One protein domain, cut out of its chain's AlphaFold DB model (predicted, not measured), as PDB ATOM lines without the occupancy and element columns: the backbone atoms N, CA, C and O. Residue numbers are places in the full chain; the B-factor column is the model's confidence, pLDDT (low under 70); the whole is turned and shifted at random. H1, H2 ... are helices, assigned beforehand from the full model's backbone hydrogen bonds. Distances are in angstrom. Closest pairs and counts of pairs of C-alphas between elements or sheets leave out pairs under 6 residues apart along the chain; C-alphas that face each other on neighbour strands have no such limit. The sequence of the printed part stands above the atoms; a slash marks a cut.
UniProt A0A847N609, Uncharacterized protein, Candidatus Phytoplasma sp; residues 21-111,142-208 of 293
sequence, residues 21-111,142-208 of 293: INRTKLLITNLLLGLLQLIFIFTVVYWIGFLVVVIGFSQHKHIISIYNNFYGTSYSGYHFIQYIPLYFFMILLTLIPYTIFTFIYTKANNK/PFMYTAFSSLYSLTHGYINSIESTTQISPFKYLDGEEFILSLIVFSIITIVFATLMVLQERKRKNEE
ATOM      1  N   ILE A  21     248.304 258.504 247.581       68.62
ATOM      2  CA  ILE A  21     248.915 259.798 247.889       68.62
ATOM      3  C   ILE A  21     249.939 259.604 249.009       68.62
ATOM      4  O   ILE A  21     249.675 258.963 250.025       68.62
ATOM      5  N   ASN A  22     251.127 260.194 248.847       77.31
ATOM      6  CA  ASN A  22     252.184 260.123 249.853       77.31
ATOM      7  C   ASN A  22     251.729 260.788 251.171       77.31
ATOM      8  O   ASN A  22     251.452 261.989 251.208       77.31
ATOM      9  N   ARG A  23     251.705 260.010 252.261       73.38
ATOM     10  CA  ARG A  23     251.254 260.414 253.610       73.38
ATOM     11  C   ARG A  23     251.929 261.692 254.108       73.38
ATOM     12  O   ARG A  23     251.291 262.543 254.719       73.38
ATOM     13  N   THR A  24     253.208 261.860 253.779       79.00
ATOM     14  CA  THR A  24     253.986 263.051 254.153       79.00
ATOM     15  C   THR A  24     253.461 264.321 253.487       79.00
ATOM     16  O   THR A  24     253.363 265.353 254.145       79.00
ATOM     17  N   LYS A  25     253.041 264.246 252.216       80.69
ATOM     18  CA  LYS A  25     252.457 265.388 251.498       80.69
ATOM     19  C   LYS A  25     251.129 265.813 252.125       80.69
ATOM     20  O   LYS A  25     250.881 267.005 252.270       80.69
ATOM     21  N   LEU A  26     250.301 264.856 252.547       79.69
ATOM     22  CA  LEU A  26     249.023 265.142 253.209       79.69
ATOM     23  C   LEU A  26     249.216 265.751 254.601       79.69
ATOM     24  O   LEU A  26     248.521 266.705 254.944       79.69
ATOM     25  N   LEU A  27     250.178 265.249 255.382       83.44
ATOM     26  CA  LEU A  27     250.535 265.844 256.670       83.44
ATOM     27  C   LEU A  27     250.994 267.297 256.504       83.44
ATOM     28  O   LEU A  27     250.469 268.176 257.183       83.44
ATOM     29  N   ILE A  28     251.912 267.559 255.567       84.62
ATOM     30  CA  ILE A  28     252.405 268.916 255.284       84.62
ATOM     31  C   ILE A  28     251.259 269.824 254.832       84.62
ATOM     32  O   ILE A  28     251.135 270.939 255.324       84.62
ATOM     33  N   THR A  29     250.378 269.337 253.954       86.06
ATOM     34  CA  THR A  29     249.211 270.106 253.492       86.06
ATOM     35  C   THR A  29     248.300 270.494 254.658       86.06
ATOM     36  O   THR A  29     247.902 271.649 254.773       86.06
ATOM     37  N   ASN A  30     248.001 269.556 255.561       83.81
ATOM     38  CA  ASN A  30     247.170 269.837 256.733       83.81
ATOM     39  C   ASN A  30     247.847 270.805 257.712       83.81
ATOM     40  O   ASN A  30     247.160 271.644 258.292       83.81
ATOM     41  N   LEU A  31     249.171 270.718 257.874       86.44
ATOM     42  CA  LEU A  31     249.928 271.675 258.678       86.44
ATOM     43  C   LEU A  31     249.860 273.075 258.062       86.44
ATOM     44  O   LEU A  31     249.551 274.028 258.762       86.44
ATOM     45  N   LEU A  32     250.071 273.209 256.751       88.56
ATOM     46  CA  LEU A  32     249.974 274.500 256.066       88.56
ATOM     47  C   LEU A  32     248.567 275.100 256.168       88.56
ATOM     48  O   LEU A  32     248.429 276.286 256.450       88.56
ATOM     49  N   LEU A  33     247.519 274.287 256.001       89.38
ATOM     50  CA  LEU A  33     246.136 274.739 256.180       89.38
ATOM     51  C   LEU A  33     245.859 275.192 257.620       89.38
ATOM     52  O   LEU A  33     245.212 276.216 257.825       89.38
ATOM     53  N   GLY A  34     246.356 274.452 258.614       87.12
ATOM     54  CA  GLY A  34     246.225 274.830 260.020       87.12
ATOM     55  C   GLY A  34     246.990 276.112 260.357       87.12
ATOM     56  O   GLY A  34     246.478 276.952 261.091       87.12
ATOM     57  N   LEU A  35     248.173 276.295 259.775       89.12
ATOM     58  CA  LEU A  35     248.989 277.496 259.914       89.12
ATOM     59  C   LEU A  35     248.297 278.709 259.281       89.12
ATOM     60  O   LEU A  35     248.204 279.751 259.918       89.12
ATOM     61  N   LEU A  36     247.735 278.567 258.077       92.19
ATOM     62  CA  LEU A  36     246.934 279.620 257.441       92.19
ATOM     63  C   LEU A  36     245.715 279.997 258.288       92.19
ATOM     64  O   LEU A  36     245.424 281.180 258.461       92.19
ATOM     65  N   GLN A  37     245.023 279.005 258.854       92.31
ATOM     66  CA  GLN A  37     243.903 279.248 259.759       92.31
ATOM     67  C   GLN A  37     244.350 279.994 261.024       92.31
ATOM     68  O   GLN A  37     243.657 280.911 261.464       92.31
ATOM     69  N   LEU A  38     245.498 279.627 261.601       91.69
ATOM     70  CA  LEU A  38     246.059 280.309 262.764       91.69
ATOM     71  C   LEU A  38     246.417 281.757 262.436       91.69
ATOM     72  O   LEU A  38     246.021 282.643 263.186       91.69
ATOM     73  N   ILE A  39     247.094 282.007 261.311       92.44
ATOM     74  CA  ILE A  39     247.426 283.363 260.858       92.44
ATOM     75  C   ILE A  39     246.151 284.181 260.681       92.44
ATOM     76  O   ILE A  39     246.087 285.307 261.162       92.44
ATOM     77  N   PHE A  40     245.118 283.623 260.049       93.56
ATOM     78  CA  PHE A  40     243.847 284.317 259.860       93.56
ATOM     79  C   PHE A  40     243.203 284.710 261.197       93.56
ATOM     80  O   PHE A  40     242.878 285.878 261.403       93.56
ATOM     81  N   ILE A  41     243.066 283.761 262.130       93.62
ATOM     82  CA  ILE A  41     242.488 284.025 263.457       93.62
ATOM     83  C   ILE A  41     243.335 285.050 264.215       93.62
ATOM     84  O   ILE A  41     242.790 286.006 264.762       93.62
ATOM     85  N   PHE A  42     244.659 284.882 264.217       91.81
ATOM     86  CA  PHE A  42     245.585 285.799 264.869       91.81
ATOM     87  C   PHE A  42     245.454 287.215 264.303       91.81
ATOM     88  O   PHE A  42     245.364 288.167 265.067       91.81
ATOM     89  N   THR A  43     245.365 287.348 262.979       93.62
ATOM     90  CA  THR A  43     245.190 288.633 262.292       93.62
ATOM     91  C   THR A  43     243.927 289.336 262.763       93.62
ATOM     92  O   THR A  43     243.981 290.488 263.186       93.62
ATOM     93  N   VAL A  44     242.794 288.631 262.753       94.75
ATOM     94  CA  VAL A  44     241.513 289.196 263.188       94.75
ATOM     95  C   VAL A  44     241.581 289.639 264.650       94.75
ATOM     96  O   VAL A  44     241.238 290.778 264.959       94.75
ATOM     97  N   VAL A  45     242.070 288.779 265.547       92.75
ATOM     98  CA  VAL A  45     242.161 289.085 266.985       92.75
ATOM     99  C   VAL A  45     243.115 290.250 267.251       92.75
ATOM    100  O   VAL A  45     242.788 291.136 268.037       92.75
ATOM    101  N   TYR A  46     244.266 290.281 266.580       90.69
ATOM    102  CA  TYR A  46     245.269 291.328 266.745       90.69
ATOM    103  C   TYR A  46     244.727 292.703 266.350       90.69
ATOM    104  O   TYR A  46     244.832 293.654 267.123       90.69
ATOM    105  N   TRP A  47     244.105 292.811 265.172       91.31
ATOM    106  CA  TRP A  47     243.576 294.085 264.683       91.31
ATOM    107  C   TRP A  47     242.332 294.541 265.447       91.31
ATOM    108  O   TRP A  47     242.180 295.736 265.685       91.31
ATOM    109  N   ILE A  48     241.481 293.618 265.909       91.25
ATOM    110  CA  ILE A  48     240.401 293.959 266.848       91.25
ATOM    111  C   ILE A  48     240.992 294.501 268.155       91.25
ATOM    112  O   ILE A  48     240.549 295.542 268.635       91.25
ATOM    113  N   GLY A  49     242.018 293.845 268.706       85.62
ATOM    114  CA  GLY A  49     242.721 294.314 269.900       85.62
ATOM    115  C   GLY A  49     243.311 295.713 269.712       85.62
ATOM    116  O   GLY A  49     243.105 296.584 270.552       85.62
ATOM    117  N   PHE A  50     243.966 295.963 268.576       84.88
ATOM    118  CA  PHE A  50     244.463 297.288 268.212       84.88
ATOM    119  C   PHE A  50     243.348 298.341 268.172       84.88
ATOM    120  O   PHE A  50     243.499 299.406 268.766       84.88
ATOM    121  N   LEU A  51     242.208 298.044 267.536       85.44
ATOM    122  CA  LEU A  51     241.067 298.964 267.489       85.44
ATOM    123  C   LEU A  51     240.539 299.298 268.887       85.44
ATOM    124  O   LEU A  51     240.251 300.462 269.158       85.44
ATOM    125  N   VAL A  52     240.456 298.312 269.785       84.25
ATOM    126  CA  VAL A  52     240.055 298.537 271.183       84.25
ATOM    127  C   VAL A  52     241.017 299.499 271.880       84.25
ATOM    128  O   VAL A  52     240.561 300.447 272.520       84.25
ATOM    129  N   VAL A  53     242.333 299.314 271.715       77.62
ATOM    130  CA  VAL A  53     243.339 300.218 272.299       77.62
ATOM    131  C   VAL A  53     243.217 301.630 271.721       77.62
ATOM    132  O   VAL A  53     243.179 302.596 272.479       77.62
ATOM    133  N   VAL A  54     243.087 301.771 270.398       78.12
ATOM    134  CA  VAL A  54     242.947 303.076 269.726       78.12
ATOM    135  C   VAL A  54     241.686 303.816 270.185       78.12
ATOM    136  O   VAL A  54     241.752 305.001 270.515       78.12
ATOM    137  N   ILE A  55     240.539 303.130 270.240       77.50
ATOM    138  CA  ILE A  55     239.266 303.721 270.678       77.50
ATOM    139  C   ILE A  55     239.346 304.122 272.153       77.50
ATOM    140  O   ILE A  55     238.984 305.250 272.495       77.50
ATOM    141  N   GLY A  56     239.860 303.241 273.016       73.88
ATOM    142  CA  GLY A  56     240.028 303.526 274.443       73.88
ATOM    143  C   GLY A  56     240.907 304.754 274.686       73.88
ATOM    144  O   GLY A  56     240.540 305.645 275.457       73.88
ATOM    145  N   PHE A  57     242.012 304.867 273.944       68.12
ATOM    146  CA  PHE A  57     242.914 306.017 274.014       68.12
ATOM    147  C   PHE A  57     242.259 307.309 273.498       68.12
ATOM    148  O   PHE A  57     242.421 308.376 274.089       68.12
ATOM    149  N   SER A  58     241.460 307.226 272.427       66.19
ATOM    150  CA  SER A  58     240.733 308.377 271.876       66.19
ATOM    151  C   SER A  58     239.696 308.946 272.850       66.19
ATOM    152  O   SER A  58     239.458 310.153 272.836       66.19
ATOM    153  N   GLN A  59     239.081 308.114 273.693       62.84
ATOM    154  CA  GLN A  59     238.082 308.554 274.675       62.84
ATOM    155  C   GLN A  59     238.704 309.265 275.887       62.84
ATOM    156  O   GLN A  59     238.082 310.150 276.465       62.84
ATOM    157  N   HIS A  60     239.949 308.936 276.245       60.28
ATOM    158  CA  HIS A  60     240.637 309.480 277.428       60.28
ATOM    159  C   HIS A  60     241.577 310.654 277.104       60.28
ATOM    160  O   HIS A  60     242.328 311.129 277.959       60.28
ATOM    161  N   LYS A  61     241.504 311.175 275.873       58.47
ATOM    162  CA  LYS A  61     242.382 312.220 275.327       58.47
ATOM    163  C   LYS A  61     242.446 313.487 276.195       58.47
ATOM    164  O   LYS A  61     243.497 314.114 276.289       58.47
ATOM    165  N   HIS A  62     241.347 313.831 276.873       52.59
ATOM    166  CA  HIS A  62     241.265 315.004 277.748       52.59
ATOM    167  C   HIS A  62     241.999 314.818 279.092       52.59
ATOM    168  O   HIS A  62     242.555 315.776 279.621       52.59
ATOM    169  N   ILE A  63     242.054 313.593 279.627       56.53
ATOM    170  CA  ILE A  63     242.752 313.263 280.885       56.53
ATOM    171  C   ILE A  63     244.262 313.171 280.638       56.53
ATOM    172  O   ILE A  63     245.060 313.705 281.406       56.53
ATOM    173  N   ILE A  64     244.654 312.570 279.511       59.31
ATOM    174  CA  ILE A  64     246.059 312.420 279.105       59.31
ATOM    175  C   ILE A  64     246.694 313.792 278.815       59.31
ATOM    176  O   ILE A  64     247.826 314.048 279.209       59.31
ATOM    177  N   SER A  65     245.940 314.721 278.214       55.31
ATOM    178  CA  SER A  65     246.350 316.122 278.019       55.31
ATOM    179  C   SER A  65     246.679 316.844 279.335       55.31
ATOM    180  O   SER A  65     247.670 317.569 279.413       55.31
ATOM    181  N   ILE A  66     245.864 316.650 280.377       55.53
ATOM    182  CA  ILE A  66     246.085 317.258 281.700       55.53
ATOM    183  C   ILE A  66     247.336 316.659 282.357       55.53
ATOM    184  O   ILE A  66     248.153 317.393 282.904       55.53
ATOM    185  N   TYR A  67     247.522 315.341 282.244       53.62
ATOM    186  CA  TYR A  67     248.673 314.634 282.811       53.62
ATOM    187  C   TYR A  67     250.000 315.030 282.138       53.62
ATOM    188  O   TYR A  67     250.986 315.300 282.824       53.62
ATOM    189  N   ASN A  68     250.010 315.156 280.806       54.12
ATOM    190  CA  ASN A  68     251.182 315.573 280.028       54.12
ATOM    191  C   ASN A  68     251.650 316.993 280.382       54.12
ATOM    192  O   ASN A  68     252.852 317.242 280.465       54.12
ATOM    193  N   ASN A  69     250.712 317.913 280.632       53.56
ATOM    194  CA  ASN A  69     251.029 319.275 281.075       53.56
ATOM    195  C   ASN A  69     251.560 319.323 282.515       53.56
ATOM    196  O   ASN A  69     252.360 320.198 282.833       53.56
ATOM    197  N   PHE A  70     251.131 318.404 283.385       48.59
ATOM    198  CA  PHE A  70     251.514 318.403 284.799       48.59
ATOM    199  C   PHE A  70     252.890 317.765 285.051       48.59
ATOM    200  O   PHE A  70     253.620 318.212 285.930       48.59
ATOM    201  N   TYR A  71     253.256 316.743 284.271       53.94
ATOM    202  CA  TYR A  71     254.508 315.991 284.444       53.94
ATOM    203  C   TYR A  71     255.552 316.240 283.343       53.94
ATOM    204  O   TYR A  71     256.625 315.641 283.374       53.94
ATOM    205  N   GLY A  72     255.267 317.108 282.362       48.19
ATOM    206  CA  GLY A  72     256.188 317.413 281.258       48.19
ATOM    207  C   GLY A  72     256.447 316.230 280.316       48.19
ATOM    208  O   GLY A  72     257.426 316.226 279.571       48.19
ATOM    209  N   THR A  73     255.594 315.205 280.345       52.19
ATOM    210  CA  THR A  73     255.749 313.983 279.554       52.19
ATOM    211  C   THR A  73     254.950 314.090 278.261       52.19
ATOM    212  O   THR A  73     253.740 314.294 278.249       52.19
ATOM    213  N   SER A  74     255.631 313.959 277.123       49.53
ATOM    214  CA  SER A  74     254.984 313.948 275.809       49.53
ATOM    215  C   SER A  74     254.538 312.527 275.457       49.53
ATOM    216  O   SER A  74     255.238 311.830 274.723       49.53
ATOM    217  N   TYR A  75     253.372 312.089 275.954       52.34
ATOM    218  CA  TYR A  75     252.702 310.899 275.413       52.34
ATOM    219  C   TYR A  75     252.282 311.193 273.974       52.34
ATOM    220  O   TYR A  75     251.255 311.817 273.702       52.34
ATOM    221  N   SER A  76     253.141 310.807 273.043       50.59
ATOM    222  CA  SER A  76     252.987 311.110 271.632       50.59
ATOM    223  C   SER A  76     252.351 309.915 270.916       50.59
ATOM    224  O   SER A  76     252.642 308.762 271.228       50.59
ATOM    225  N   GLY A  77     251.487 310.159 269.926       52.81
ATOM    226  CA  GLY A  77     250.831 309.107 269.128       52.81
ATOM    227  C   GLY A  77     251.783 308.183 268.342       52.81
ATOM    228  O   GLY A  77     251.317 307.338 267.582       52.81
ATOM    229  N   TYR A  78     253.101 308.317 268.528       50.81
ATOM    230  CA  TYR A  78     254.150 307.482 267.945       50.81
ATOM    231  C   TYR A  78     254.060 306.005 268.374       50.81
ATOM    232  O   TYR A  78     254.503 305.134 267.624       50.81
ATOM    233  N   HIS A  79     253.420 305.691 269.507       58.88
ATOM    234  CA  HIS A  79     253.250 304.305 269.969       58.88
ATOM    235  C   HIS A  79     252.329 303.458 269.067       58.88
ATOM    236  O   HIS A  79     252.482 302.236 269.005       58.88
ATOM    237  N   PHE A  80     251.416 304.078 268.302       65.75
ATOM    238  CA  PHE A  80     250.517 303.346 267.398       65.75
ATOM    239  C   PHE A  80     251.202 302.880 266.111       65.75
ATOM    240  O   PHE A  80     250.829 301.848 265.563       65.75
ATOM    241  N   ILE A  81     252.227 303.589 265.630       68.88
ATOM    242  CA  ILE A  81     252.971 303.175 264.426       68.88
ATOM    243  C   ILE A  81     253.728 301.866 264.699       68.88
ATOM    244  O   ILE A  81     253.841 301.005 263.828       68.88
ATOM    245  N   GLN A  82     254.176 301.674 265.941       71.69
ATOM    246  CA  GLN A  82     254.912 300.488 266.377       71.69
ATOM    247  C   GLN A  82     254.042 299.216 266.461       71.69
ATOM    248  O   GLN A  82     254.601 298.121 266.505       71.69
ATOM    249  N   TYR A  83     252.706 299.325 266.393       76.81
ATOM    250  CA  TYR A  83     251.820 298.157 266.259       76.81
ATOM    251  C   TYR A  83     252.055 297.410 264.938       76.81
ATOM    252  O   TYR A  83     252.003 296.185 264.899       76.81
ATOM    253  N   ILE A  84     252.355 298.115 263.843       82.81
ATOM    254  CA  ILE A  84     252.471 297.462 262.530       82.81
ATOM    255  C   ILE A  84     253.667 296.498 262.483       82.81
ATOM    256  O   ILE A  84     253.468 295.340 262.122       82.81
ATOM    257  N   PRO A  85     254.900 296.881 262.870       82.94
ATOM    258  CA  PRO A  85     255.999 295.922 262.879       82.94
ATOM    259  C   PRO A  85     255.822 294.846 263.963       82.94
ATOM    260  O   PRO A  85     256.164 293.688 263.725       82.94
ATOM    261  N   LEU A  86     255.220 295.184 265.113       83.31
ATOM    262  CA  LEU A  86     254.919 294.224 266.182       83.31
ATOM    263  C   LEU A  86     254.028 293.076 265.686       83.31
ATOM    264  O   LEU A  86     254.291 291.918 266.003       83.31
ATOM    265  N   TYR A  87     253.013 293.375 264.875       88.81
ATOM    266  CA  TYR A  87     252.151 292.376 264.239       88.81
ATOM    267  C   TYR A  87     252.947 291.322 263.457       88.81
ATOM    268  O   TYR A  87     252.748 290.120 263.655       88.81
ATOM    269  N   PHE A  88     253.873 291.757 262.599       89.38
ATOM    270  CA  PHE A  88     254.672 290.850 261.774       89.38
ATOM    271  C   PHE A  88     255.605 289.980 262.620       89.38
ATOM    272  O   PHE A  88     255.679 288.770 262.393       89.38
ATOM    273  N   PHE A  89     256.262 290.560 263.630       87.56
ATOM    274  CA  PHE A  89     257.089 289.790 264.560       87.56
ATOM    275  C   PHE A  89     256.265 288.760 265.330       87.56
ATOM    276  O   PHE A  89     256.648 287.595 265.399       87.56
ATOM    277  N   MET A  90     255.103 289.153 265.854       89.12
ATOM    278  CA  MET A  90     254.239 288.245 266.602       89.12
ATOM    279  C   MET A  90     253.768 287.073 265.736       89.12
ATOM    280  O   MET A  90     253.847 285.932 266.183       89.12
ATOM    281  N   ILE A  91     253.364 287.307 264.481       91.25
ATOM    282  CA  ILE A  91     252.997 286.217 263.562       91.25
ATOM    283  C   ILE A  91     254.151 285.232 263.384       91.25
ATOM    284  O   ILE A  91     253.947 284.025 263.515       91.25
ATOM    285  N   LEU A  92     255.363 285.721 263.119       89.06
ATOM    286  CA  LEU A  92     256.525 284.847 262.954       89.06
ATOM    287  C   LEU A  92     256.794 284.032 264.221       89.06
ATOM    288  O   LEU A  92     256.995 282.820 264.150       89.06
ATOM    289  N   LEU A  93     256.721 284.668 265.388       89.56
ATOM    290  CA  LEU A  93     256.935 283.999 266.667       89.56
ATOM    291  C   LEU A  93     255.836 282.980 266.996       89.56
ATOM    292  O   LEU A  93     256.135 281.971 267.629       89.56
ATOM    293  N   THR A  94     254.593 283.154 266.527       90.31
ATOM    294  CA  THR A  94     253.522 282.152 266.728       90.31
ATOM    295  C   THR A  94     253.764 280.824 266.008       90.31
ATOM    296  O   THR A  94     253.192 279.804 266.404       90.31
ATOM    297  N   LEU A  95     254.661 280.785 265.015       89.62
ATOM    298  CA  LEU A  95     255.042 279.546 264.330       89.62
ATOM    299  C   LEU A  95     255.717 278.541 265.272       89.62
ATOM    300  O   LEU A  95     255.542 277.331 265.106       89.62
ATOM    301  N   ILE A  96     256.443 279.042 266.274       90.69
ATOM    302  CA  ILE A  96     257.154 278.244 267.277       90.69
ATOM    303  C   ILE A  96     256.170 277.394 268.099       90.69
ATOM    304  O   ILE A  96     256.190 276.164 267.966       90.69
ATOM    305  N   PRO A  97     255.260 277.986 268.906       89.94
ATOM    306  CA  PRO A  97     254.320 277.196 269.684       89.94
ATOM    307  C   PRO A  97     253.406 276.380 268.770       89.94
ATOM    308  O   PRO A  97     253.152 275.215 269.070       89.94
ATOM    309  N   TYR A  98     252.976 276.915 267.620       90.88
ATOM    310  CA  TYR A  98     252.135 276.169 266.683       90.88
ATOM    311  C   TYR A  98     252.766 274.837 266.264       90.88
ATOM    312  O   TYR A  98     252.122 273.789 266.345       90.88
ATOM    313  N   THR A  99     254.032 274.853 265.854       90.44
ATOM    314  CA  THR A  99     254.725 273.650 265.383       90.44
ATOM    315  C   THR A  99     254.948 272.656 266.519       90.44
ATOM    316  O   THR A  99     254.684 271.462 266.357       90.44
ATOM    317  N   ILE A 100     255.367 273.146 267.691       89.19
ATOM    318  CA  ILE A 100     255.605 272.313 268.876       89.19
ATOM    319  C   ILE A 100     254.319 271.599 269.303       89.19
ATOM    320  O   ILE A 100     254.303 270.378 269.488       89.19
ATOM    321  N   PHE A 101     253.214 272.335 269.405       88.81
ATOM    322  CA  PHE A 101     251.934 271.767 269.806       88.81
ATOM    323  C   PHE A 101     251.284 270.912 268.721       88.81
ATOM    324  O   PHE A 101     250.615 269.931 269.046       88.81
ATOM    325  N   THR A 102     251.514 271.213 267.442       88.44
ATOM    326  CA  THR A 102     251.076 270.345 266.343       88.44
ATOM    327  C   THR A 102     251.791 269.001 266.417       88.44
ATOM    328  O   THR A 102     251.136 267.962 266.349       88.44
ATOM    329  N   PHE A 103     253.107 268.993 266.658       88.38
ATOM    330  CA  PHE A 103     253.863 267.760 266.886       88.38
ATOM    331  C   PHE A 103     253.292 266.956 268.059       88.38
ATOM    332  O   PHE A 103     252.995 265.772 267.896       88.38
ATOM    333  N   ILE A 104     253.062 267.590 269.211       86.88
ATOM    334  CA  ILE A 104     252.437 266.940 270.374       86.88
ATOM    335  C   ILE A 104     251.069 266.354 270.003       86.88
ATOM    336  O   ILE A 104     250.778 265.203 270.319       86.88
ATOM    337  N   TYR A 105     250.244 267.108 269.278       84.56
ATOM    338  CA  TYR A 105     248.927 266.651 268.850       84.56
ATOM    339  C   TYR A 105     249.008 265.427 267.923       84.56
ATOM    340  O   TYR A 105     248.195 264.511 268.045       84.56
ATOM    341  N   THR A 106     250.017 265.347 267.045       81.44
ATOM    342  CA  THR A 106     250.209 264.172 266.171       81.44
ATOM    343  C   THR A 106     250.523 262.885 266.933       81.44
ATOM    344  O   THR A 106     250.274 261.797 266.404       81.44
ATOM    345  N   LYS A 107     251.009 262.986 268.182       81.69
ATOM    346  CA  LYS A 107     251.265 261.832 269.055       81.69
ATOM    347  C   LYS A 107     250.011 261.155 269.558       81.69
ATOM    348  O   LYS A 107     250.093 259.998 269.968       81.69
ATOM    349  N   ALA A 108     248.888 261.857 269.536       83.06
ATOM    350  CA  ALA A 108     247.623 261.299 269.943       83.06
ATOM    351  C   ALA A 108     247.103 260.291 268.914       83.06
ATOM    352  O   ALA A 108     247.173 260.495 267.700       83.06
ATOM    353  N   ASN A 109     246.504 259.221 269.421       80.25
ATOM    354  CA  ASN A 109     245.779 258.247 268.609       80.25
ATOM    355  C   ASN A 109     244.314 258.655 268.383       80.25
ATOM    356  O   ASN A 109     243.640 258.089 267.528       80.25
ATOM    357  N   ASN A 110     243.831 259.657 269.129       76.88
ATOM    358  CA  ASN A 110     242.463 260.175 269.101       76.88
ATOM    359  C   ASN A 110     242.426 261.700 269.244       76.88
ATOM    360  O   ASN A 110     243.286 262.295 269.887       76.88
ATOM    361  N   LYS A 111     241.354 262.340 268.754       79.31
ATOM    362  CA  LYS A 111     241.164 263.796 268.912       79.31
ATOM    363  C   LYS A 111     241.107 264.245 270.376       79.31
ATOM    364  O   LYS A 111     241.701 265.261 270.718       79.31
ATOM    365  N   PRO A 142     257.859 281.949 285.365       66.88
ATOM    366  CA  PRO A 142     257.950 280.584 284.820       66.88
ATOM    367  C   PRO A 142     257.489 280.463 283.366       66.88
ATOM    368  O   PRO A 142     257.921 279.562 282.642       66.88
ATOM    369  N   PHE A 143     256.667 281.402 282.893       65.50
ATOM    370  CA  PHE A 143     256.245 281.462 281.498       65.50
ATOM    371  C   PHE A 143     257.380 281.850 280.530       65.50
ATOM    372  O   PHE A 143     257.291 281.511 279.345       65.50
ATOM    373  N   MET A 144     258.481 282.437 281.023       67.81
ATOM    374  CA  MET A 144     259.688 282.756 280.238       67.81
ATOM    375  C   MET A 144     260.429 281.524 279.716       67.81
ATOM    376  O   MET A 144     261.272 281.644 278.835       67.81
ATOM    377  N   TYR A 145     260.100 280.331 280.203       73.50
ATOM    378  CA  TYR A 145     260.744 279.096 279.759       73.50
ATOM    379  C   TYR A 145     259.856 278.270 278.845       73.50
ATOM    380  O   TYR A 145     260.204 277.145 278.525       73.50
ATOM    381  N   THR A 146     258.701 278.784 278.429       82.44
ATOM    382  CA  THR A 146     257.748 278.040 277.595       82.44
ATOM    383  C   THR A 146     257.967 278.287 276.107       82.44
ATOM    384  O   THR A 146     258.637 279.237 275.713       82.44
ATOM    385  N   ALA A 147     257.306 277.501 275.254       83.44
ATOM    386  CA  ALA A 147     257.241 277.778 273.814       83.44
ATOM    387  C   ALA A 147     256.601 279.144 273.473       83.44
ATOM    388  O   ALA A 147     256.685 279.584 272.331       83.44
ATOM    389  N   PHE A 148     255.964 279.804 274.448       85.56
ATOM    390  CA  PHE A 148     255.410 281.154 274.331       85.56
ATOM    391  C   PHE A 148     256.349 282.242 274.873       85.56
ATOM    392  O   PHE A 148     255.984 283.410 274.849       85.56
ATOM    393  N   SER A 149     257.539 281.888 275.361       83.56
ATOM    394  CA  SER A 149     258.495 282.809 275.989       83.56
ATOM    395  C   SER A 149     258.869 283.995 275.106       83.56
ATOM    396  O   SER A 149     258.759 285.133 275.541       83.56
ATOM    397  N   SER A 150     259.226 283.749 273.846       83.12
ATOM    398  CA  SER A 150     259.578 284.802 272.888       83.12
ATOM    399  C   SER A 150     258.405 285.748 272.607       83.12
ATOM    400  O   SER A 150     258.597 286.961 272.540       83.12
ATOM    401  N   LEU A 151     257.180 285.218 272.514       85.94
ATOM    402  CA  LEU A 151     255.960 286.026 272.412       85.94
ATOM    403  C   LEU A 151     255.729 286.853 273.680       85.94
ATOM    404  O   LEU A 151     255.421 288.033 273.577       85.94
ATOM    405  N   TYR A 152     255.892 286.245 274.857       83.06
ATOM    406  CA  TYR A 152     255.730 286.912 276.146       83.06
ATOM    407  C   TYR A 152     256.741 288.048 276.333       83.06
ATOM    408  O   TYR A 152     256.359 289.150 276.707       83.06
ATOM    409  N   SER A 153     258.018 287.815 276.035       79.81
ATOM    410  CA  SER A 153     259.057 288.841 276.148       79.81
ATOM    411  C   SER A 153     258.814 290.004 275.187       79.81
ATOM    412  O   SER A 153     258.974 291.159 275.575       79.81
ATOM    413  N   LEU A 154     258.355 289.722 273.961       81.19
ATOM    414  CA  LEU A 154     258.006 290.758 272.990       81.19
ATOM    415  C   LEU A 154     256.794 291.588 273.440       81.19
ATOM    416  O   LEU A 154     256.831 292.816 273.374       81.19
ATOM    417  N   THR A 155     255.722 290.945 273.914       80.44
ATOM    418  CA  THR A 155     254.530 291.662 274.393       80.44
ATOM    419  C   THR A 155     254.808 292.436 275.672       80.44
ATOM    420  O   THR A 155     254.354 293.568 275.802       80.44
ATOM    421  N   HIS A 156     255.580 291.867 276.597       77.31
ATOM    422  CA  HIS A 156     255.961 292.531 277.836       77.31
ATOM    423  C   HIS A 156     256.874 293.735 277.573       77.31
ATOM    424  O   HIS A 156     256.627 294.813 278.107       77.31
ATOM    425  N   GLY A 157     257.859 293.603 276.678       75.69
ATOM    426  CA  GLY A 157     258.679 294.730 276.225       75.69
ATOM    427  C   GLY A 157     257.849 295.832 275.562       75.69
ATOM    428  O   GLY A 157     258.073 297.016 275.813       75.69
ATOM    429  N   TYR A 158     256.837 295.455 274.775       75.81
ATOM    430  CA  TYR A 158     255.908 296.408 274.175       75.81
ATOM    431  C   TYR A 158     255.076 297.159 275.227       75.81
ATOM    432  O   TYR A 158     255.018 298.386 275.187       75.81
ATOM    433  N   ILE A 159     254.494 296.454 276.202       74.81
ATOM    434  CA  ILE A 159     253.743 297.070 277.310       74.81
ATOM    435  C   ILE A 159     254.637 298.038 278.092       74.81
ATOM    436  O   ILE A 159     254.280 299.202 278.252       74.81
ATOM    437  N   ASN A 160     255.840 297.604 278.474       72.75
ATOM    438  CA  ASN A 160     256.780 298.442 279.220       72.75
ATOM    439  C   ASN A 160     257.187 299.699 278.435       72.75
ATOM    440  O   ASN A 160     257.383 300.750 279.034       72.75
ATOM    441  N   SER A 161     257.276 299.624 277.102       69.50
ATOM    442  CA  SER A 161     257.561 300.795 276.258       69.50
ATOM    443  C   SER A 161     256.406 301.798 276.171       69.50
ATOM    444  O   SER A 161     256.642 302.984 275.953       69.50
ATOM    445  N   ILE A 162     255.161 301.333 276.332       66.44
ATOM    446  CA  ILE A 162     253.981 302.203 276.413       66.44
ATOM    447  C   ILE A 162     253.923 302.877 277.786       66.44
ATOM    448  O   ILE A 162     253.576 304.051 277.877       66.44
ATOM    449  N   GLU A 163     254.246 302.136 278.847       64.94
ATOM    450  CA  GLU A 163     254.199 302.626 280.229       64.94
ATOM    451  C   GLU A 163     255.402 303.512 280.589       64.94
ATOM    452  O   GLU A 163     255.315 304.350 281.490       64.94
ATOM    453  N   SER A 164     256.536 303.360 279.896       63.16
ATOM    454  CA  SER A 164     257.733 304.148 280.167       63.16
ATOM    455  C   SER A 164     257.569 305.603 279.726       63.16
ATOM    456  O   SER A 164     257.303 305.897 278.565       63.16
ATOM    457  N   THR A 165     257.854 306.536 280.636       53.81
ATOM    458  CA  THR A 165     257.905 307.989 280.380       53.81
ATOM    459  C   THR A 165     259.077 308.429 279.501       53.81
ATOM    460  O   THR A 165     259.144 309.585 279.083       53.81
ATOM    461  N   THR A 166     260.007 307.522 279.205       55.06
ATOM    462  CA  THR A 166     261.118 307.742 278.275       55.06
ATOM    463  C   THR A 166     260.766 307.124 276.925       55.06
ATOM    464  O   THR A 166     260.127 306.079 276.878       55.06
ATOM    465  N   GLN A 167     261.163 307.760 275.813       56.53
ATOM    466  CA  GLN A 167     260.948 307.253 274.448       56.53
ATOM    467  C   GLN A 167     261.806 306.004 274.180       56.53
ATOM    468  O   GLN A 167     262.751 306.021 273.391       56.53
ATOM    469  N   ILE A 168     261.522 304.911 274.874       58.84
ATOM    470  CA  ILE A 168     262.176 303.633 274.659       58.84
ATOM    471  C   ILE A 168     261.434 302.936 273.526       58.84
ATOM    472  O   ILE A 168     260.230 302.710 273.593       58.84
ATOM    473  N   SER A 169     262.158 302.592 272.461       62.12
ATOM    474  CA  SER A 169     261.608 301.738 271.410       62.12
ATOM    475  C   SER A 169     261.157 300.402 272.021       62.12
ATOM    476  O   SER A 169     261.946 299.793 272.748       62.12
ATOM    477  N   PRO A 170     259.963 299.876 271.689       58.94
ATOM    478  CA  PRO A 170     259.542 298.533 272.097       58.94
ATOM    479  C   PRO A 170     260.524 297.458 271.638       58.94
ATOM    480  O   PRO A 170     260.650 296.407 272.260       58.94
ATOM    481  N   PHE A 171     261.269 297.748 270.570       62.66
ATOM    482  CA  PHE A 171     262.287 296.868 270.020       62.66
ATOM    483  C   PHE A 171     263.603 296.889 270.804       62.66
ATOM    484  O   PHE A 171     264.405 295.991 270.610       62.66
ATOM    485  N   LYS A 172     263.810 297.817 271.750       64.88
ATOM    486  CA  LYS A 172     264.960 297.763 272.674       64.88
ATOM    487  C   LYS A 172     264.968 296.463 273.489       64.88
ATOM    488  O   LYS A 172     266.020 295.969 273.870       64.88
ATOM    489  N   TYR A 173     263.790 295.894 273.739       59.25
ATOM    490  CA  TYR A 173     263.637 294.633 274.463       59.25
ATOM    491  C   TYR A 173     263.854 293.391 273.578       59.25
ATOM    492  O   TYR A 173     263.959 292.291 274.114       59.25
ATOM    493  N   LEU A 174     263.975 293.553 272.249       62.97
ATOM    494  CA  LEU A 174     264.440 292.484 271.352       62.97
ATOM    495  C   LEU A 174     265.944 292.210 271.505       62.97
ATOM    496  O   LEU A 174     266.389 291.113 271.181       62.97
ATOM    497  N   ASP A 175     266.712 293.169 272.024       61.06
ATOM    498  CA  ASP A 175     268.160 293.030 272.224       61.06
ATOM    499  C   ASP A 175     268.512 292.374 273.573       61.06
ATOM    500  O   ASP A 175     269.682 292.218 273.917       61.06
ATOM    501  N   GLY A 176     267.507 291.984 274.365       70.69
ATOM    502  CA  GLY A 176     267.721 291.297 275.634       70.69
ATOM    503  C   GLY A 176     268.274 289.886 275.428       70.69
ATOM    504  O   GLY A 176     267.699 289.094 274.678       70.69
ATOM    505  N   GLU A 177     269.341 289.537 276.153       72.88
ATOM    506  CA  GLU A 177     269.975 288.209 276.095       72.88
ATOM    507  C   GLU A 177     268.959 287.068 276.286       72.88
ATOM    508  O   GLU A 177     269.009 286.059 275.584       72.88
ATOM    509  N   GLU A 178     267.976 287.250 277.173       72.56
ATOM    510  CA  GLU A 178     266.918 286.267 277.435       72.56
ATOM    511  C   GLU A 178     265.970 286.071 276.240       72.56
ATOM    512  O   GLU A 178     265.558 284.944 275.942       72.56
ATOM    513  N   PHE A 179     265.636 287.147 275.519       78.19
ATOM    514  CA  PHE A 179     264.815 287.061 274.311       78.19
ATOM    515  C   PHE A 179     265.571 286.326 273.201       78.19
ATOM    516  O   PHE A 179     265.033 285.397 272.602       78.19
ATOM    517  N   ILE A 180     266.832 286.689 272.963       82.31
ATOM    518  CA  ILE A 180     267.650 286.074 271.910       82.31
ATOM    519  C   ILE A 180     267.877 284.589 272.213       82.31
ATOM    520  O   ILE A 180     267.682 283.738 271.343       82.31
ATOM    521  N   LEU A 181     268.228 284.258 273.457       80.75
ATOM    522  CA  LEU A 181     268.459 282.880 273.877       80.75
ATOM    523  C   LEU A 181     267.184 282.038 273.760       80.75
ATOM    524  O   LEU A 181     267.224 280.952 273.180       80.75
ATOM    525  N   SER A 182     266.042 282.536 274.246       80.50
ATOM    526  CA  SER A 182     264.763 281.824 274.114       80.50
ATOM    527  C   SER A 182     264.364 281.639 272.647       80.50
ATOM    528  O   SER A 182     263.974 280.538 272.253       80.50
ATOM    529  N   LEU A 183     264.541 282.665 271.810       86.44
ATOM    530  CA  LEU A 183     264.270 282.591 270.379       86.44
ATOM    531  C   LEU A 183     265.110 281.502 269.701       86.44
ATOM    532  O   LEU A 183     264.556 280.677 268.972       86.44
ATOM    533  N   ILE A 184     266.421 281.464 269.954       87.81
ATOM    534  CA  ILE A 184     267.331 280.465 269.376       87.81
ATOM    535  C   ILE A 184     266.943 279.058 269.839       87.81
ATOM    536  O   ILE A 184     266.726 278.171 269.010       87.81
ATOM    537  N   VAL A 185     266.801 278.855 271.153       87.06
ATOM    538  CA  VAL A 185     266.488 277.545 271.740       87.06
ATOM    539  C   VAL A 185     265.171 277.006 271.187       87.06
ATOM    540  O   VAL A 185     265.117 275.876 270.696       87.06
ATOM    541  N   PHE A 186     264.108 277.813 271.193       88.44
ATOM    542  CA  PHE A 186     262.807 277.355 270.714       88.44
ATOM    543  C   PHE A 186     262.724 277.232 269.194       88.44
ATOM    544  O   PHE A 186     261.976 276.380 268.706       88.44
ATOM    545  N   SER A 187     263.523 277.983 268.434       89.62
ATOM    546  CA  SER A 187     263.655 277.776 266.987       89.62
ATOM    547  C   SER A 187     264.303 276.425 266.677       89.62
ATOM    548  O   SER A 187     263.795 275.677 265.840       89.62
ATOM    549  N   ILE A 188     265.362 276.051 267.404       91.31
ATOM    550  CA  ILE A 188     266.002 274.733 267.269       91.31
ATOM    551  C   ILE A 188     265.011 273.619 267.630       91.31
ATOM    552  O   ILE A 188     264.826 272.685 266.848       91.31
ATOM    553  N   ILE A 189     264.318 273.733 268.770       90.06
ATOM    554  CA  ILE A 189     263.292 272.760 269.190       90.06
ATOM    555  C   ILE A 189     262.204 272.625 268.120       90.06
ATOM    556  O   ILE A 189     261.795 271.512 267.791       90.06
ATOM    557  N   THR A 190     261.774 273.743 267.535       90.62
ATOM    558  CA  THR A 190     260.772 273.775 266.465       90.62
ATOM    559  C   THR A 190     261.229 272.985 265.239       90.62
ATOM    560  O   THR A 190     260.481 272.140 264.745       90.62
ATOM    561  N   ILE A 191     262.469 273.188 264.784       92.19
ATOM    562  CA  ILE A 191     263.051 272.452 263.647       92.19
ATOM    563  C   ILE A 191     263.137 270.954 263.957       92.19
ATOM    564  O   ILE A 191     262.750 270.118 263.132       92.19
ATOM    565  N   VAL A 192     263.600 270.598 265.159       92.25
ATOM    566  CA  VAL A 192     263.687 269.201 265.603       92.25
ATOM    567  C   VAL A 192     262.300 268.560 265.615       92.25
ATOM    568  O   VAL A 192     262.123 267.471 265.069       92.25
ATOM    569  N   PHE A 193     261.290 269.231 266.170       90.50
ATOM    570  CA  PHE A 193     259.935 268.687 266.283       90.50
ATOM    571  C   PHE A 193     259.247 268.575 264.921       90.50
ATOM    572  O   PHE A 193     258.624 267.550 264.646       90.50
ATOM    573  N   ALA A 194     259.430 269.551 264.029       89.25
ATOM    574  CA  ALA A 194     258.964 269.464 262.647       89.25
ATOM    575  C   ALA A 194     259.587 268.263 261.915       89.25
ATOM    576  O   ALA A 194     258.888 267.490 261.254       89.25
ATOM    577  N   THR A 195     260.895 268.055 262.086       88.62
ATOM    578  CA  THR A 195     261.619 266.933 261.474       88.62
ATOM    579  C   THR A 195     261.140 265.592 262.032       88.62
ATOM    580  O   THR A 195     260.812 264.675 261.275       88.62
ATOM    581  N   LEU A 196     261.031 265.479 263.359       88.75
ATOM    582  CA  LEU A 196     260.539 264.276 264.032       88.75
ATOM    583  C   LEU A 196     259.110 263.933 263.616       88.75
ATOM    584  O   LEU A 196     258.821 262.757 263.395       88.75
ATOM    585  N   MET A 197     258.241 264.934 263.466       88.00
ATOM    586  CA  MET A 197     256.871 264.757 262.990       88.00
ATOM    587  C   MET A 197     256.846 264.067 261.616       88.00
ATOM    588  O   MET A 197     256.174 263.052 261.438       88.00
ATOM    589  N   VAL A 198     257.633 264.568 260.657       86.56
ATOM    590  CA  VAL A 198     257.701 264.001 259.299       86.56
ATOM    591  C   VAL A 198     258.300 262.593 259.307       86.56
ATOM    592  O   VAL A 198     257.798 261.705 258.614       86.56
ATOM    593  N   LEU A 199     259.361 262.364 260.086       86.06
ATOM    594  CA  LEU A 199     260.018 261.057 260.176       86.06
ATOM    595  C   LEU A 199     259.116 259.989 260.799       86.06
ATOM    596  O   LEU A 199     259.119 258.839 260.357       86.06
ATOM    597  N   GLN A 200     258.350 260.353 261.823       83.06
ATOM    598  CA  GLN A 200     257.471 259.424 262.528       83.06
ATOM    599  C   GLN A 200     256.225 259.098 261.723       83.06
ATOM    600  O   GLN A 200     255.779 257.955 261.750       83.06
ATOM    601  N   GLU A 201     255.712 260.049 260.944       80.25
ATOM    602  CA  GLU A 201     254.538 259.784 260.126       80.25
ATOM    603  C   GLU A 201     254.796 258.719 259.053       80.25
ATOM    604  O   GLU A 201     253.925 257.913 258.734       80.25
ATOM    605  N   ARG A 202     256.035 258.631 258.556       78.06
ATOM    606  CA  ARG A 202     256.452 257.549 257.649       78.06
ATOM    607  C   ARG A 202     256.366 256.163 258.296       78.06
ATOM    608  O   ARG A 202     256.222 255.180 257.581       78.06
ATOM    609  N   LYS A 203     256.469 256.082 259.626       78.88
ATOM    610  CA  LYS A 203     256.491 254.832 260.400       78.88
ATOM    611  C   LYS A 203     255.147 254.502 261.063       78.88
ATOM    612  O   LYS A 203     255.036 253.444 261.677       78.88
ATOM    613  N   ARG A 204     254.146 255.383 260.965       73.12
ATOM    614  CA  ARG A 204     252.857 255.227 261.651       73.12
ATOM    615  C   ARG A 204     252.064 254.048 261.083       73.12
ATOM    616  O   ARG A 204     251.849 253.959 259.869       73.12
ATOM    617  N   LYS A 205     251.615 253.157 261.974       72.00
ATOM    618  CA  LYS A 205     250.767 252.007 261.635       72.00
ATOM    619  C   LYS A 205     249.288 252.373 261.750       72.00
ATOM    620  O   LYS A 205     248.888 253.117 262.641       72.00
ATOM    621  N   ASN A 206     248.466 251.806 260.871       65.38
ATOM    622  CA  ASN A 206     247.025 252.082 260.808       65.38
ATOM    623  C   ASN A 206     246.294 251.602 262.067       65.38
ATOM    624  O   ASN A 206     245.329 252.217 262.510       65.38
ATOM    625  N   GLU A 207     246.772 250.503 262.645       67.88
ATOM    626  CA  GLU A 207     246.162 249.846 263.800       67.88
ATOM    627  C   GLU A 207     246.186 250.717 265.056       67.88
ATOM    628  O   GLU A 207     245.320 250.561 265.907       67.88
ATOM    629  N   GLU A 208     247.128 251.659 265.156       67.94
ATOM    630  CA  GLU A 208     247.280 252.552 266.309       67.94
ATOM    631  C   GLU A 208     246.163 253.606 266.393       67.94
ATOM    632  O   GLU A 208     245.970 254.228 267.437       67.94
TER     633      GLU A 208
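What this domain is: This is residues 21 to 111 and 142 to 208 of the 293 residues of an uncharacterized protein of Candidatus Phytoplasma sp (UniProt A0A847N609). The model is a long, loose rod of helices: H4 lies in the middle, with the longest helix, H1, on one side of it and H6 and H8, staggered along the rod, on the other. Beyond H4 at one end, H2 turns the chain back, and residues 58 to 63 stick out there; short H7 folds back on H6. The 158 printed residues hold eight named helices, H1 to H8 in order along the chain, and no named strand; the class is all helix. The whole is loose, with a radius of gyration of the C-alphas of 20.5 A and spans of 71 by 32 by 22 A.

Where its parts are: Find C-alpha 23 at (251.254, 260.414, 253.610); from there H1 runs 54.2 A to C-alpha 59 at (238.082, 308.554, 274.675). Next come H2, residues 61 to 71, and H3, residues 77 to 80. H4, residues 83 to 106, runs back over 34.0 A, with a kink of 26 degrees near residue 100. After the cut, look for H5 at residues 142 to 145, H6 at 149 to 163, 20.7 A long, and H7 at 170 to 175. H8, residues 177 to 201, covers 36.1 A and ends with C-alpha 201 at (254.538, 259.784, 260.126).

How they stand to each other: Begin with the bundle H1, H4, H6 and H8, which is up and down, each helix running against the one before it. H1 touches H4 at Ile 39 and Ile 91, their closest C-alphas, 6.8 A apart; the tilt of 38 degrees is only just steep, opposite ways. H4, with residues 90 to 94 alone, touches H6, closest at C-alphas 93 and 151, 6.2 A, at a shallow tilt of 25 degrees, opposite ways. H4 touches H8 at C-alphas 103 and 197, their closest, 5.8 A, with residues 96 to 106 alone, at a steep tilt of 40 degrees, the same way. H6 and H7 form a helical hairpin, the closest C-alphas, 158 and 170, being 4.7 A apart. H5 and H6 touch only at the corner, closest at C-alphas 143 and 149, 6.1 A. H1 and H6 are apart. In H1, H6 and H8 every O i to N i+4 pair is within hydrogen-bond range. In H2 it is 6 of 7, in H4 16 of 20, and in H7 0 of 2, beside 2 of 3 O i to N i+3 pairs; H3 and H5 are too short for an i+4 pair.

The domain as a whole: Look to Phe 70 and Glu 207 for the two C-alphas farthest apart, 71.9 A. Residues 112 to 141 are not printed, and C-alphas 111 and 142 stand 28.6 A apart across this cut. Of the links printed whole, no link is long. Watch for pLDDT under 70 at 47 residues, among them 57 to 81 and 161 to 175; the mean of the printed part is 77.1.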